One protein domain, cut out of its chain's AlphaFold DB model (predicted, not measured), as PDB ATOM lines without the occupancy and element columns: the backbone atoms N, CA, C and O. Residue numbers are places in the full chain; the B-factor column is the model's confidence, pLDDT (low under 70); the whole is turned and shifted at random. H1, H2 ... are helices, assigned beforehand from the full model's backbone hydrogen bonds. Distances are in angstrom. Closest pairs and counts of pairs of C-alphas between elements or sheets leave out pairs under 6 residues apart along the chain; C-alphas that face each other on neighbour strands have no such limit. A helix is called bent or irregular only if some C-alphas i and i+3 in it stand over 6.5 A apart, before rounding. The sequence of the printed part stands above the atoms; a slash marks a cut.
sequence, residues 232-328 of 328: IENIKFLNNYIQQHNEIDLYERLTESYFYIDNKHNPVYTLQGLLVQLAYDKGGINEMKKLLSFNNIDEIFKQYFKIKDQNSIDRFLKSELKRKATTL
ATOM      1  N   ILE A 232      15.405  28.861   1.600       96.38
ATOM      2  CA  ILE A 232      14.829  29.628   0.490       96.38
ATOM      3  C   ILE A 232      14.371  28.732  -0.663       96.38
ATOM      4  O   ILE A 232      13.290  28.931  -1.216       96.38
ATOM      5  N   GLU A 233      15.149  27.714  -1.015       96.44
ATOM      6  CA  GLU A 233      14.749  26.756  -2.045       96.44
ATOM      7  C   GLU A 233      13.515  25.957  -1.608       96.44
ATOM      8  O   GLU A 233      12.570  25.830  -2.388       96.44
ATOM      9  N   ASN A 234      13.463  25.523  -0.344       96.38
ATOM     10  CA  ASN A 234      12.284  24.872   0.229       96.38
ATOM     11  C   ASN A 234      11.045  25.787   0.217       96.38
ATOM     12  O   ASN A 234       9.960  25.350  -0.161       96.38
ATOM     13  N   ILE A 235      11.194  27.073   0.560       97.75
ATOM     14  CA  ILE A 235      10.115  28.073   0.490       97.75
ATOM     15  C   ILE A 235       9.604  28.230  -0.948       97.75
ATOM     16  O   ILE A 235       8.394  28.244  -1.171       97.75
ATOM     17  N   LYS A 236      10.509  28.335  -1.931       97.19
ATOM     18  CA  LYS A 236      10.149  28.452  -3.355       97.19
ATOM     19  C   LYS A 236       9.403  27.213  -3.840       97.19
ATOM     20  O   LYS A 236       8.368  27.343  -4.493       97.19
ATOM     21  N   PHE A 237       9.894  26.029  -3.481       96.69
ATOM     22  CA  PHE A 237       9.247  24.764  -3.805       96.69
ATOM     23  C   PHE A 237       7.842  24.677  -3.197       96.69
ATOM     24  O   PHE A 237       6.869  24.479  -3.925       96.69
ATOM     25  N   LEU A 238       7.722  24.900  -1.884       96.50
ATOM     26  CA  LEU A 238       6.444  24.825  -1.181       96.50
ATOM     27  C   LEU A 238       5.450  25.856  -1.728       96.50
ATOM     28  O   LEU A 238       4.295  25.516  -1.952       96.50
ATOM     29  N   ASN A 239       5.881  27.089  -2.018       97.31
ATOM     30  CA  ASN A 239       5.012  28.089  -2.645       97.31
ATOM     31  C   ASN A 239       4.449  27.594  -3.984       97.31
ATOM     32  O   ASN A 239       3.250  27.715  -4.222       97.31
ATOM     33  N   ASN A 240       5.296  27.040  -4.853       96.31
ATOM     34  CA  ASN A 240       4.857  26.551  -6.160       96.31
ATOM     35  C   ASN A 240       3.852  25.403  -6.021       96.31
ATOM     36  O   ASN A 240       2.850  25.386  -6.733       96.31
ATOM     37  N   TYR A 241       4.086  24.493  -5.075       96.50
ATOM     38  CA  TYR A 241       3.168  23.399  -4.772       96.50
ATOM     39  C   TYR A 241       1.810  23.920  -4.270       96.50
ATOM     40  O   TYR A 241       0.766  23.574  -4.813       96.50
ATOM     41  N   ILE A 242       1.809  24.838  -3.301       95.62
ATOM     42  CA  ILE A 242       0.579  25.385  -2.704       95.62
ATOM     43  C   ILE A 242      -0.210  26.270  -3.677       95.62
ATOM     44  O   ILE A 242      -1.431  26.349  -3.584       95.62
ATOM     45  N   GLN A 243       0.442  26.904  -4.656       95.19
ATOM     46  CA  GLN A 243      -0.270  27.618  -5.723       95.19
ATOM     47  C   GLN A 243      -1.088  26.680  -6.623       95.19
ATOM     48  O   GLN A 243      -2.091  27.116  -7.187       95.19
ATOM     49  N   GLN A 244      -0.675  25.417  -6.749       96.19
ATOM     50  CA  GLN A 244      -1.395  24.381  -7.497       96.19
ATOM     51  C   GLN A 244      -2.397  23.614  -6.620       96.19
ATOM     52  O   GLN A 244      -3.338  23.034  -7.153       96.19
ATOM     53  N   HIS A 245      -2.213  23.663  -5.298       95.00
ATOM     54  CA  HIS A 245      -2.995  22.956  -4.283       95.00
ATOM     55  C   HIS A 245      -3.496  23.928  -3.200       95.00
ATOM     56  O   HIS A 245      -3.086  23.874  -2.036       95.00
ATOM     57  N   ASN A 246      -4.339  24.887  -3.595       92.88
ATOM     58  CA  ASN A 246      -4.774  25.976  -2.713       92.88
ATOM     59  C   ASN A 246      -5.725  25.523  -1.587       92.88
ATOM     60  O   ASN A 246      -5.903  26.261  -0.611       92.88
ATOM     61  N   GLU A 247      -6.288  24.321  -1.719       94.69
ATOM     62  CA  GLU A 247      -7.153  23.640  -0.761       94.69
ATOM     63  C   GLU A 247      -6.421  23.192   0.507       94.69
ATOM     64  O   GLU A 247      -7.062  22.943   1.523       94.69
ATOM     65  N   ILE A 248      -5.089  23.099   0.466       93.88
ATOM     66  CA  ILE A 248      -4.280  22.681   1.612       93.88
ATOM     67  C   ILE A 248      -4.287  23.780   2.680       93.88
ATOM     68  O   ILE A 248      -3.895  24.914   2.402       93.88
ATOM     69  N   ASP A 249      -4.682  23.438   3.908       94.06
ATOM     70  CA  ASP A 249      -4.540  24.295   5.091       94.06
ATOM     71  C   ASP A 249      -3.104  24.191   5.639       94.06
ATOM     72  O   ASP A 249      -2.677  23.152   6.145       94.06
ATOM     73  N   LEU A 250      -2.330  25.271   5.523       94.81
ATOM     74  CA  LEU A 250      -0.940  25.308   5.977       94.81
ATOM     75  C   LEU A 250      -0.796  25.305   7.496       94.81
ATOM     76  O   LEU A 250       0.251  24.888   7.988       94.81
ATOM     77  N   TYR A 251      -1.795  25.773   8.241       94.44
ATOM     78  CA  TYR A 251      -1.750  25.697   9.694       94.44
ATOM     79  C   TYR A 251      -1.983  24.263  10.163       94.44
ATOM     80  O   TYR A 251      -1.204  23.774  10.978       94.44
ATOM     81  N   GLU A 252      -2.954  23.556   9.577       92.00
ATOM     82  CA  GLU A 252      -3.136  22.119   9.814       92.00
ATOM     83  C   GLU A 252      -1.822  21.372   9.536       92.00
ATOM     84  O   GLU A 252      -1.283  20.719  10.432       92.00
ATOM     85  N   ARG A 253      -1.212  21.589   8.360       90.62
ATOM     86  CA  ARG A 253       0.068  20.948   8.004       90.62
ATOM     87  C   ARG A 253       1.234  21.324   8.904       90.62
ATOM     88  O   ARG A 253       2.104  20.492   9.095       90.62
ATOM     89  N   LEU A 254       1.282  22.537   9.447       91.12
ATOM     90  CA  LEU A 254       2.316  22.945  10.403       91.12
ATOM     91  C   LEU A 254       2.196  22.193  11.738       91.12
ATOM     92  O   LEU A 254       3.204  21.985  12.413       91.12
ATOM     93  N   THR A 255       0.976  21.815  12.123       86.69
ATOM     94  CA  THR A 255       0.688  21.125  13.391       86.69
ATOM     95  C   THR A 255       0.640  19.599  13.278       86.69
ATOM     96  O   THR A 255       0.705  18.912  14.295       86.69
ATOM     97  N   GLU A 256       0.581  19.057  12.060       81.50
ATOM     98  CA  GLU A 256       0.593  17.618  11.791       81.50
ATOM     99  C   GLU A 256       2.000  17.093  11.474       81.50
ATOM    100  O   GLU A 256       2.669  17.537  10.545       81.50
ATOM    101  N   SER A 257       2.433  16.057  12.190       64.25
ATOM    102  CA  SER A 257       3.790  15.501  12.089       64.25
ATOM    103  C   SER A 257       4.047  14.572  10.889       64.25
ATOM    104  O   SER A 257       5.180  14.134  10.709       64.25
ATOM    105  N   TYR A 258       3.041  14.247  10.065       67.25
ATOM    106  CA  TYR A 258       3.142  13.185   9.041       67.25
ATOM    107  C   TYR A 258       2.943  13.636   7.587       67.25
ATOM    108  O   TYR A 258       2.847  12.793   6.694       67.25
ATOM    109  N   PHE A 259       2.893  14.939   7.310       78.06
ATOM    110  CA  PHE A 259       2.709  15.424   5.943       78.06
ATOM    111  C   PHE A 259       4.049  15.643   5.226       78.06
ATOM    112  O   PHE A 259       4.823  16.525   5.591       78.06
ATOM    113  N   TYR A 260       4.293  14.871   4.165       82.38
ATOM    114  CA  TYR A 260       5.432  15.026   3.257       82.38
ATOM    115  C   TYR A 260       4.922  15.197   1.829       82.38
ATOM    116  O   TYR A 260       4.043  14.452   1.396       82.38
ATOM    117  N   ILE A 261       5.487  16.154   1.089       86.56
ATOM    118  CA  ILE A 261       5.181  16.304  -0.343       86.56
ATOM    119  C   ILE A 261       5.932  15.234  -1.139       86.56
ATOM    120  O   ILE A 261       5.379  14.608  -2.040       86.56
ATOM    121  N   ASP A 262       7.197  15.018  -0.784       86.25
ATOM    122  CA  ASP A 262       8.056  13.976  -1.333       86.25
ATOM    123  C   ASP A 262       9.134  13.575  -0.304       86.25
ATOM    124  O   ASP A 262       9.070  13.940   0.871       86.25
ATOM    125  N   ASN A 263      10.143  12.813  -0.733       80.00
ATOM    126  CA  ASN A 263      11.219  12.337   0.136       80.00
ATOM    127  C   ASN A 263      12.275  13.400   0.513       80.00
ATOM    128  O   ASN A 263      13.217  13.072   1.232       80.00
ATOM    129  N   LYS A 264      12.163  14.642   0.031       85.25
ATOM    130  CA  LYS A 264      13.116  15.741   0.269       85.25
ATOM    131  C   LYS A 264      12.473  16.975   0.897       85.25
ATOM    132  O   LYS A 264      13.148  17.693   1.630       85.25
ATOM    133  N   HIS A 265      11.196  17.221   0.625       89.00
ATOM    134  CA  HIS A 265      10.498  18.442   1.008       89.00
ATOM    135  C   HIS A 265       9.478  18.158   2.111       89.00
ATOM    136  O   HIS A 265       8.399  17.609   1.868       89.00
ATOM    137  N   ASN A 266       9.827  18.580   3.329       89.56
ATOM    138  CA  ASN A 266       8.944  18.570   4.489       89.56
ATOM    139  C   ASN A 266       8.327  19.975   4.692       89.56
ATOM    140  O   ASN A 266       9.048  20.928   5.027       89.56
ATOM    141  N   PRO A 267       7.003  20.138   4.504       92.81
ATOM    142  CA  PRO A 267       6.319  21.411   4.706       92.81
ATOM    143  C   PRO A 267       6.397  21.925   6.138       92.81
ATOM    144  O   PRO A 267       6.566  23.126   6.313       92.81
ATOM    145  N   VAL A 268       6.353  21.053   7.151       94.12
ATOM    146  CA  VAL A 268       6.470  21.452   8.563       94.12
ATOM    147  C   VAL A 268       7.777  22.209   8.776       94.12
ATOM    148  O   VAL A 268       7.778  23.325   9.291       94.12
ATOM    149  N   TYR A 269       8.889  21.644   8.308       94.38
ATOM    150  CA  TYR A 269      10.228  22.200   8.528       94.38
ATOM    151  C   TYR A 269      10.381  23.532   7.795       94.38
ATOM    152  O   TYR A 269      10.900  24.510   8.335       94.38
ATOM    153  N   THR A 270       9.839  23.593   6.577       96.19
ATOM    154  CA  THR A 270       9.807  24.809   5.759       96.19
ATOM    155  C   THR A 270       8.985  25.913   6.419       96.19
ATOM    156  O   THR A 270       9.428  27.059   6.470       96.19
ATOM    157  N   LEU A 271       7.800  25.592   6.947       97.44
ATOM    158  CA  LEU A 271       6.911  26.555   7.596       97.44
ATOM    159  C   LEU A 271       7.479  27.031   8.935       97.44
ATOM    160  O   LEU A 271       7.483  28.232   9.192       97.44
ATOM    161  N   GLN A 272       8.027  26.139   9.763       97.62
ATOM    162  CA  GLN A 272       8.718  26.550  10.987       97.62
ATOM    163  C   GLN A 272       9.930  27.439  10.666       97.62
ATOM    164  O   GLN A 272      10.108  28.486  11.289       97.62
ATOM    165  N   GLY A 273      10.728  27.074   9.655       98.00
ATOM    166  CA  GLY A 273      11.857  27.881   9.188       98.00
ATOM    167  C   GLY A 273      11.424  29.243   8.643       98.00
ATOM    168  O   GLY A 273      12.073  30.249   8.924       98.00
ATOM    169  N   LEU A 274      10.284  29.312   7.946       98.50
ATOM    170  CA  LEU A 274       9.662  30.568   7.529       98.50
ATOM    171  C   LEU A 274       9.341  31.450   8.744       98.50
ATOM    172  O   LEU A 274       9.705  32.620   8.735       98.50
ATOM    173  N   LEU A 275       8.725  30.918   9.806       98.69
ATOM    174  CA  LEU A 275       8.434  31.703  11.016       98.69
ATOM    175  C   LEU A 275       9.711  32.268  11.657       98.69
ATOM    176  O   LEU A 275       9.749  33.449  12.016       98.69
ATOM    177  N   VAL A 276      10.769  31.453  11.746       98.62
ATOM    178  CA  VAL A 276      12.091  31.876  12.239       98.62
ATOM    179  C   VAL A 276      12.675  32.984  11.359       98.62
ATOM    180  O   VAL A 276      13.117  34.012  11.880       98.62
ATOM    181  N   GLN A 277      12.610  32.830  10.032       98.50
ATOM    182  CA  GLN A 277      13.049  33.845   9.073       98.50
ATOM    183  C   GLN A 277      12.282  35.160   9.251       98.50
ATOM    184  O   GLN A 277      12.902  36.217   9.289       98.50
ATOM    185  N   LEU A 278      10.957  35.114   9.412       98.56
ATOM    186  CA  LEU A 278      10.131  36.310   9.603       98.56
ATOM    187  C   LEU A 278      10.514  37.079  10.872       98.56
ATOM    188  O   LEU A 278      10.568  38.309  10.858       98.56
ATOM    189  N   ALA A 279      10.806  36.375  11.968       98.62
ATOM    190  CA  ALA A 279      11.309  37.014  13.179       98.62
ATOM    191  C   ALA A 279      12.702  37.620  12.968       98.62
ATOM    192  O   ALA A 279      12.939  38.758  13.376       98.62
ATOM    193  N   TYR A 280      13.593  36.906  12.280       98.38
ATOM    194  CA  TYR A 280      14.914  37.425  11.946       98.38
ATOM    195  C   TYR A 280      14.849  38.675  11.057       98.38
ATOM    196  O   TYR A 280      15.555  39.644  11.315       98.38
ATOM    197  N   ASP A 281      13.968  38.721  10.059       97.75
ATOM    198  CA  ASP A 281      13.819  39.911   9.211       97.75
ATOM    199  C   ASP A 281      13.293  41.122   9.987       97.75
ATOM    200  O   ASP A 281      13.625  42.262   9.668       97.75
ATOM    201  N   LYS A 282      12.450  40.880  10.997       97.88
ATOM    202  CA  LYS A 282      11.813  41.931  11.796       97.88
ATOM    203  C   LYS A 282      12.803  42.670  12.697       97.88
ATOM    204  O   LYS A 282      12.624  43.860  12.942       97.88
ATOM    205  N   GLY A 283      13.821  41.988  13.218       97.31
ATOM    206  CA  GLY A 283      14.764  42.609  14.159       97.31
ATOM    207  C   GLY A 283      15.997  41.773  14.486       97.31
ATOM    208  O   GLY A 283      16.550  41.875  15.583       97.31
ATOM    209  N   GLY A 284      16.420  40.930  13.550       97.62
ATOM    210  CA  GLY A 284      17.590  40.073  13.658       97.62
ATOM    211  C   GLY A 284      17.473  39.021  14.758       97.62
ATOM    212  O   GLY A 284      16.390  38.564  15.133       97.62
ATOM    213  N   ILE A 285      18.629  38.652  15.309       96.75
ATOM    214  CA  ILE A 285      18.758  37.616  16.340       96.75
ATOM    215  C   ILE A 285      17.911  37.910  17.586       96.75
ATOM    216  O   ILE A 285      17.389  36.983  18.200       96.75
ATOM    217  N   ASN A 286      17.733  39.176  17.965       97.06
ATOM    218  CA  ASN A 286      16.966  39.519  19.165       97.06
ATOM    219  C   ASN A 286      15.478  39.177  19.019       97.06
ATOM    220  O   ASN A 286      14.882  38.649  19.954       97.06
ATOM    221  N   GLU A 287      14.874  39.444  17.859       98.31
ATOM    222  CA  GLU A 287      13.482  39.059  17.596       98.31
ATOM    223  C   GLU A 287      13.345  37.544  17.404       98.31
ATOM    224  O   GLU A 287      12.400  36.951  17.919       98.31
ATOM    225  N   MET A 288      14.326  36.893  16.768       98.31
ATOM    226  CA  MET A 288      14.379  35.428  16.691       98.31
ATOM    227  C   MET A 288      14.382  34.785  18.085       98.31
ATOM    228  O   MET A 288      13.587  33.890  18.346       98.31
ATOM    229  N   LYS A 289      15.216  35.268  19.014       97.19
ATOM    230  CA  LYS A 289      15.266  34.766  20.399       97.19
ATOM    231  C   LYS A 289      13.927  34.911  21.122       97.19
ATOM    232  O   LYS A 289      13.526  34.001  21.840       97.19
ATOM    233  N   LYS A 290      13.213  36.021  20.902       97.88
ATOM    234  CA  LYS A 290      11.854  36.220  21.437       97.88
ATOM    235  C   LYS A 290      10.847  35.235  20.846       97.88
ATOM    236  O   LYS A 290       9.963  34.781  21.557       97.88
ATOM    237  N   LEU A 291      10.957  34.907  19.558       98.38
ATOM    238  CA  LEU A 291      10.113  33.880  18.941       98.38
ATOM    239  C   LEU A 291      10.407  32.489  19.533       98.38
ATOM    240  O   LEU A 291       9.485  31.736  19.828       98.38
ATOM    241  N   LEU A 292      11.681  32.154  19.736       97.69
ATOM    242  CA  LEU A 292      12.102  30.842  20.238       97.69
ATOM    243  C   LEU A 292      11.809  30.629  21.732       97.69
ATOM    244  O   LEU A 292      11.855  29.495  22.194       97.69
ATOM    245  N   SER A 293      11.478  31.680  22.495       96.88
ATOM    246  CA  SER A 293      11.099  31.538  23.909       96.88
ATOM    247  C   SER A 293       9.681  31.001  24.131       96.88
ATOM    248  O   SER A 293       9.311  30.722  25.267       96.88
ATOM    249  N   PHE A 294       8.872  30.889  23.076       97.62
ATOM    250  CA  PHE A 294       7.550  30.272  23.158       97.62
ATOM    251  C   PHE A 294       7.658  28.746  23.129       97.62
ATOM    252  O   PHE A 294       8.496  28.196  22.417       97.62
ATOM    253  N   ASN A 295       6.767  28.074  23.856       96.19
ATOM    254  CA  ASN A 295       6.714  26.613  23.982       96.19
ATOM    255  C   ASN A 295       5.568  25.962  23.183       96.19
ATOM    256  O   ASN A 295       5.410  24.745  23.184       96.19
ATOM    257  N   ASN A 296       4.751  26.771  22.506       94.56
ATOM    258  CA  ASN A 296       3.597  26.311  21.749       94.56
ATOM    259  C   ASN A 296       3.381  27.175  20.500       94.56
ATOM    260  O   ASN A 296       3.479  28.405  20.540       94.56
ATOM    261  N   ILE A 297       3.049  26.520  19.388       95.19
ATOM    262  CA  ILE A 297       2.826  27.152  18.090       95.19
ATOM    263  C   ILE A 297       1.631  28.116  18.110       95.19
ATOM    264  O   ILE A 297       1.681  29.191  17.514       95.19
ATOM    265  N   ASP A 298       0.592  27.807  18.885       94.44
ATOM    266  CA  ASP A 298      -0.577  28.681  19.016       94.44
ATOM    267  C   ASP A 298      -0.244  29.993  19.717       94.44
ATOM    268  O   ASP A 298      -0.781  31.049  19.375       94.44
ATOM    269  N   GLU A 299       0.627  29.937  20.726       95.50
ATOM    270  CA  GLU A 299       1.065  31.128  21.447       95.50
ATOM    271  C   GLU A 299       1.940  32.010  20.568       95.50
ATOM    272  O   GLU A 299       1.786  33.231  20.599       95.50
ATOM    273  N   ILE A 300       2.776  31.408  19.721       97.62
ATOM    274  CA  ILE A 300       3.528  32.130  18.694       97.62
ATOM    275  C   ILE A 300       2.564  32.943  17.819       97.62
ATOM    276  O   ILE A 300       2.719  34.160  17.692       97.62
ATOM    277  N   PHE A 301       1.513  32.333  17.269       98.06
ATOM    278  CA  PHE A 301       0.570  33.083  16.436       98.06
ATOM    279  C   PHE A 301      -0.206  34.141  17.225       98.06
ATOM    280  O   PHE A 301      -0.247  35.304  16.818       98.06
ATOM    281  N   LYS A 302      -0.759  33.788  18.389       96.69
ATOM    282  CA  LYS A 302      -1.609  34.690  19.184       96.69
ATOM    283  C   LYS A 302      -0.834  35.851  19.797       96.69
ATOM    284  O   LYS A 302      -1.325  36.982  19.818       96.69
ATOM    285  N   GLN A 303       0.358  35.591  20.321       97.12
ATOM    286  CA  GLN A 303       1.118  36.557  21.110       97.12
ATOM    287  C   GLN A 303       2.222  37.237  20.308       97.12
ATOM    288  O   GLN A 303       2.394  38.445  20.472       97.12
ATOM    289  N   TYR A 304       2.941  36.518  19.445       98.00
ATOM    290  CA  TYR A 304       4.021  37.107  18.652       98.00
ATOM    291  C   TYR A 304       3.489  37.736  17.357       98.00
ATOM    292  O   TYR A 304       3.708  38.926  17.125       98.00
ATOM    293  N   PHE A 305       2.727  36.978  16.560       97.75
ATOM    294  CA  PHE A 305       2.169  37.461  15.285       97.75
ATOM    295  C   PHE A 305       0.822  38.191  15.419       97.75
ATOM    296  O   PHE A 305       0.396  38.856  14.479       97.75
ATOM    297  N   LYS A 306       0.175  38.126  16.590       97.50
ATOM    298  CA  LYS A 306      -1.128  38.756  16.887       97.50
ATOM    299  C   LYS A 306      -2.291  38.249  16.013       97.50
ATOM    300  O   LYS A 306      -3.217  39.002  15.723       97.50
ATOM    301  N   ILE A 307      -2.281  36.961  15.659       96.56
ATOM    302  CA  ILE A 307      -3.311  36.279  14.854       96.56
ATOM    303  C   ILE A 307      -4.064  35.279  15.738       96.56
ATOM    304  O   ILE A 307      -3.442  34.505  16.461       96.56
ATOM    305  N   LYS A 308      -5.403  35.316  15.733       89.62
ATOM    306  CA  LYS A 308      -6.221  34.590  16.727       89.62
ATOM    307  C   LYS A 308      -6.978  33.379  16.191       89.62
ATOM    308  O   LYS A 308      -7.257  32.483  16.983       89.62
ATOM    309  N   ASP A 309      -7.328  33.358  14.909       92.75
ATOM    310  CA  ASP A 309      -8.119  32.292  14.295       92.75
ATOM    311  C   ASP A 309      -7.331  31.538  13.216       92.75
ATOM    312  O   ASP A 309      -6.509  32.125  12.511       92.75
ATOM    313  N   GLN A 310      -7.617  30.242  13.081       89.94
ATOM    314  CA  GLN A 310      -6.938  29.324  12.161       89.94
ATOM    315  C   GLN A 310      -6.986  29.789  10.700       89.94
ATOM    316  O   GLN A 310      -5.955  29.816  10.035       89.94
ATOM    317  N   ASN A 311      -8.143  30.247  10.215       93.25
ATOM    318  CA  ASN A 311      -8.285  30.710   8.830       93.25
ATOM    319  C   ASN A 311      -7.409  31.937   8.535       93.25
ATOM    320  O   ASN A 311      -6.910  32.121   7.423       93.25
ATOM    321  N   SER A 312      -7.225  32.820   9.514       96.50
ATOM    322  CA  SER A 312      -6.287  33.935   9.393       96.50
ATOM    323  C   SER A 312      -4.830  33.485   9.468       96.50
ATOM    324  O   SER A 312      -4.000  34.094   8.797       96.50
ATOM    325  N   ILE A 313      -4.515  32.417  10.212       96.81
ATOM    326  CA  ILE A 313      -3.168  31.829  10.236       96.81
ATOM    327  C   ILE A 313      -2.831  31.196   8.879       96.81
ATOM    328  O   ILE A 313      -1.783  31.521   8.328       96.81
ATOM    329  N   ASP A 314      -3.711  30.377   8.294       96.75
ATOM    330  CA  ASP A 314      -3.494  29.793   6.958       96.75
ATOM    331  C   ASP A 314      -3.260  30.882   5.900       96.75
ATOM    332  O   ASP A 314      -2.260  30.868   5.176       96.75
ATOM    333  N   ARG A 315      -4.128  31.904   5.862       97.12
ATOM    334  CA  ARG A 315      -3.975  33.040   4.938       97.12
ATOM    335  C   ARG A 315      -2.665  33.793   5.150       97.12
ATOM    336  O   ARG A 315      -2.031  34.186   4.170       97.12
ATOM    337  N   PHE A 316      -2.265  33.995   6.403       98.12
ATOM    338  CA  PHE A 316      -0.983  34.606   6.741       98.12
ATOM    339  C   PHE A 316       0.183  33.760   6.227       98.12
ATOM    340  O   PHE A 316       1.017  34.279   5.490       98.12
ATOM    341  N   LEU A 317       0.206  32.459   6.525       97.75
ATOM    342  CA  LEU A 317       1.257  31.546   6.076       97.75
ATOM    343  C   LEU A 317       1.363  31.522   4.548       97.75
ATOM    344  O   LEU A 317       2.458  31.697   4.020       97.75
ATOM    345  N   LYS A 318       0.242  31.401   3.824       97.50
ATOM    346  CA  LYS A 318       0.217  31.440   2.351       97.50
ATOM    347  C   LYS A 318       0.738  32.771   1.803       97.50
ATOM    348  O   LYS A 318       1.491  32.790   0.827       97.50
ATOM    349  N   SER A 319       0.352  33.887   2.423       97.56
ATOM    350  CA  SER A 319       0.795  35.223   2.017       97.56
ATOM    351  C   SER A 319       2.296  35.417   2.228       97.56
ATOM    352  O   SER A 319       2.995  35.838   1.303       97.56
ATOM    353  N   GLU A 320       2.807  35.055   3.405       97.81
ATOM    354  CA  GLU A 320       4.223  35.176   3.746       97.81
ATOM    355  C   GLU A 320       5.092  34.220   2.933       97.81
ATOM    356  O   GLU A 320       6.152  34.619   2.454       97.81
ATOM    357  N   LEU A 321       4.620  32.996   2.695       97.06
ATOM    358  CA  LEU A 321       5.285  32.024   1.835       97.06
ATOM    359  C   LEU A 321       5.446  32.575   0.411       97.06
ATOM    360  O   LEU A 321       6.553  32.582  -0.129       97.06
ATOM    361  N   LYS A 322       4.368  33.121  -0.171       97.31
ATOM    362  CA  LYS A 322       4.403  33.757  -1.494       97.31
ATOM    363  C   LYS A 322       5.343  34.958  -1.522       97.31
ATOM    364  O   LYS A 322       6.152  35.074  -2.439       97.31
ATOM    365  N   ARG A 323       5.255  35.840  -0.522       97.31
ATOM    366  CA  ARG A 323       6.120  37.020  -0.406       97.31
ATOM    367  C   ARG A 323       7.589  36.608  -0.342       97.31
ATOM    368  O   ARG A 323       8.416  37.171  -1.050       97.31
ATOM    369  N   LYS A 324       7.916  35.604   0.474       96.06
ATOM    370  CA  LYS A 324       9.292  35.134   0.642       96.06
ATOM    371  C   LYS A 324       9.841  34.410  -0.571       96.06
ATOM    372  O   LYS A 324      11.005  34.628  -0.889       96.06
ATOM    373  N   ALA A 325       9.017  33.654  -1.288       94.62
ATOM    374  CA  ALA A 325       9.424  33.013  -2.532       94.62
ATOM    375  C   ALA A 325       9.842  34.017  -3.627       94.62
ATOM    376  O   ALA A 325      10.607  33.643  -4.514       94.62
ATOM    377  N   THR A 326       9.373  35.275  -3.573       90.81
ATOM    378  CA  THR A 326       9.688  36.306  -4.582       90.81
ATOM    379  C   THR A 326      10.745  37.324  -4.155       90.81
ATOM    380  O   THR A 326      11.319  37.977  -5.021       90.81
ATOM    381  N   THR A 327      10.983  37.520  -2.854       83.06
ATOM    382  CA  THR A 327      11.903  38.568  -2.351       83.06
ATOM    383  C   THR A 327      13.305  38.081  -1.981       83.06
ATOM    384  O   THR A 327      14.190  38.910  -1.786       83.06
ATOM    385  N   LEU A 328      13.483  36.771  -1.818       61.22
ATOM    386  CA  LEU A 328      14.742  36.103  -1.470       61.22
ATOM    387  C   LEU A 328      15.205  35.257  -2.664       61.22
ATOM    388  O   LEU A 328      16.426  35.135  -2.876       61.22
TER     389      LEU A 328
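What this domain is: This is residues 232 to 328 of the 328 residues of an uncharacterized protein of Ignavibacteriaceae bacterium (UniProt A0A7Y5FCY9). Crossed helices cluster round bent H3: H1 and H2 pack on its first arm, H5 spans both, and its second arm folds back near H4. The printed part has 97 residues with five named helices: all helix. It is compact, radius of gyration of the C-alphas 12.8 A, spanning 34 by 27 by 22 A.

How they stand to each other: H3, residues 267 to 292, is by its hydrogen bonds one helix, but bent: C-alphas 282 and 285 are 9.4 A apart. Its arms are H3a, to 282, and H3b, from 285. H2, residues 250 to 255, touches H3a: closest C-alphas 254 and 268, 4.8 A. H5, residues 310 to 327, touches H1, residues 232 to 244: closest C-alphas 325 and 236, 4.7 A. Every O i to N i+4 pair is within hydrogen-bond range except in H1, 8 of 9.

Where its parts are: Find H3a's C-alpha 267 at (6.319, 21.411, 4.706). H4 is residues 297 to 305; H5 runs 25.5 A to C-alpha 327 at (11.903, 38.568, -2.351).

The domain as a whole: The H2 to H3 link is long; pLDDT is under 70 at 257, 258 and 328.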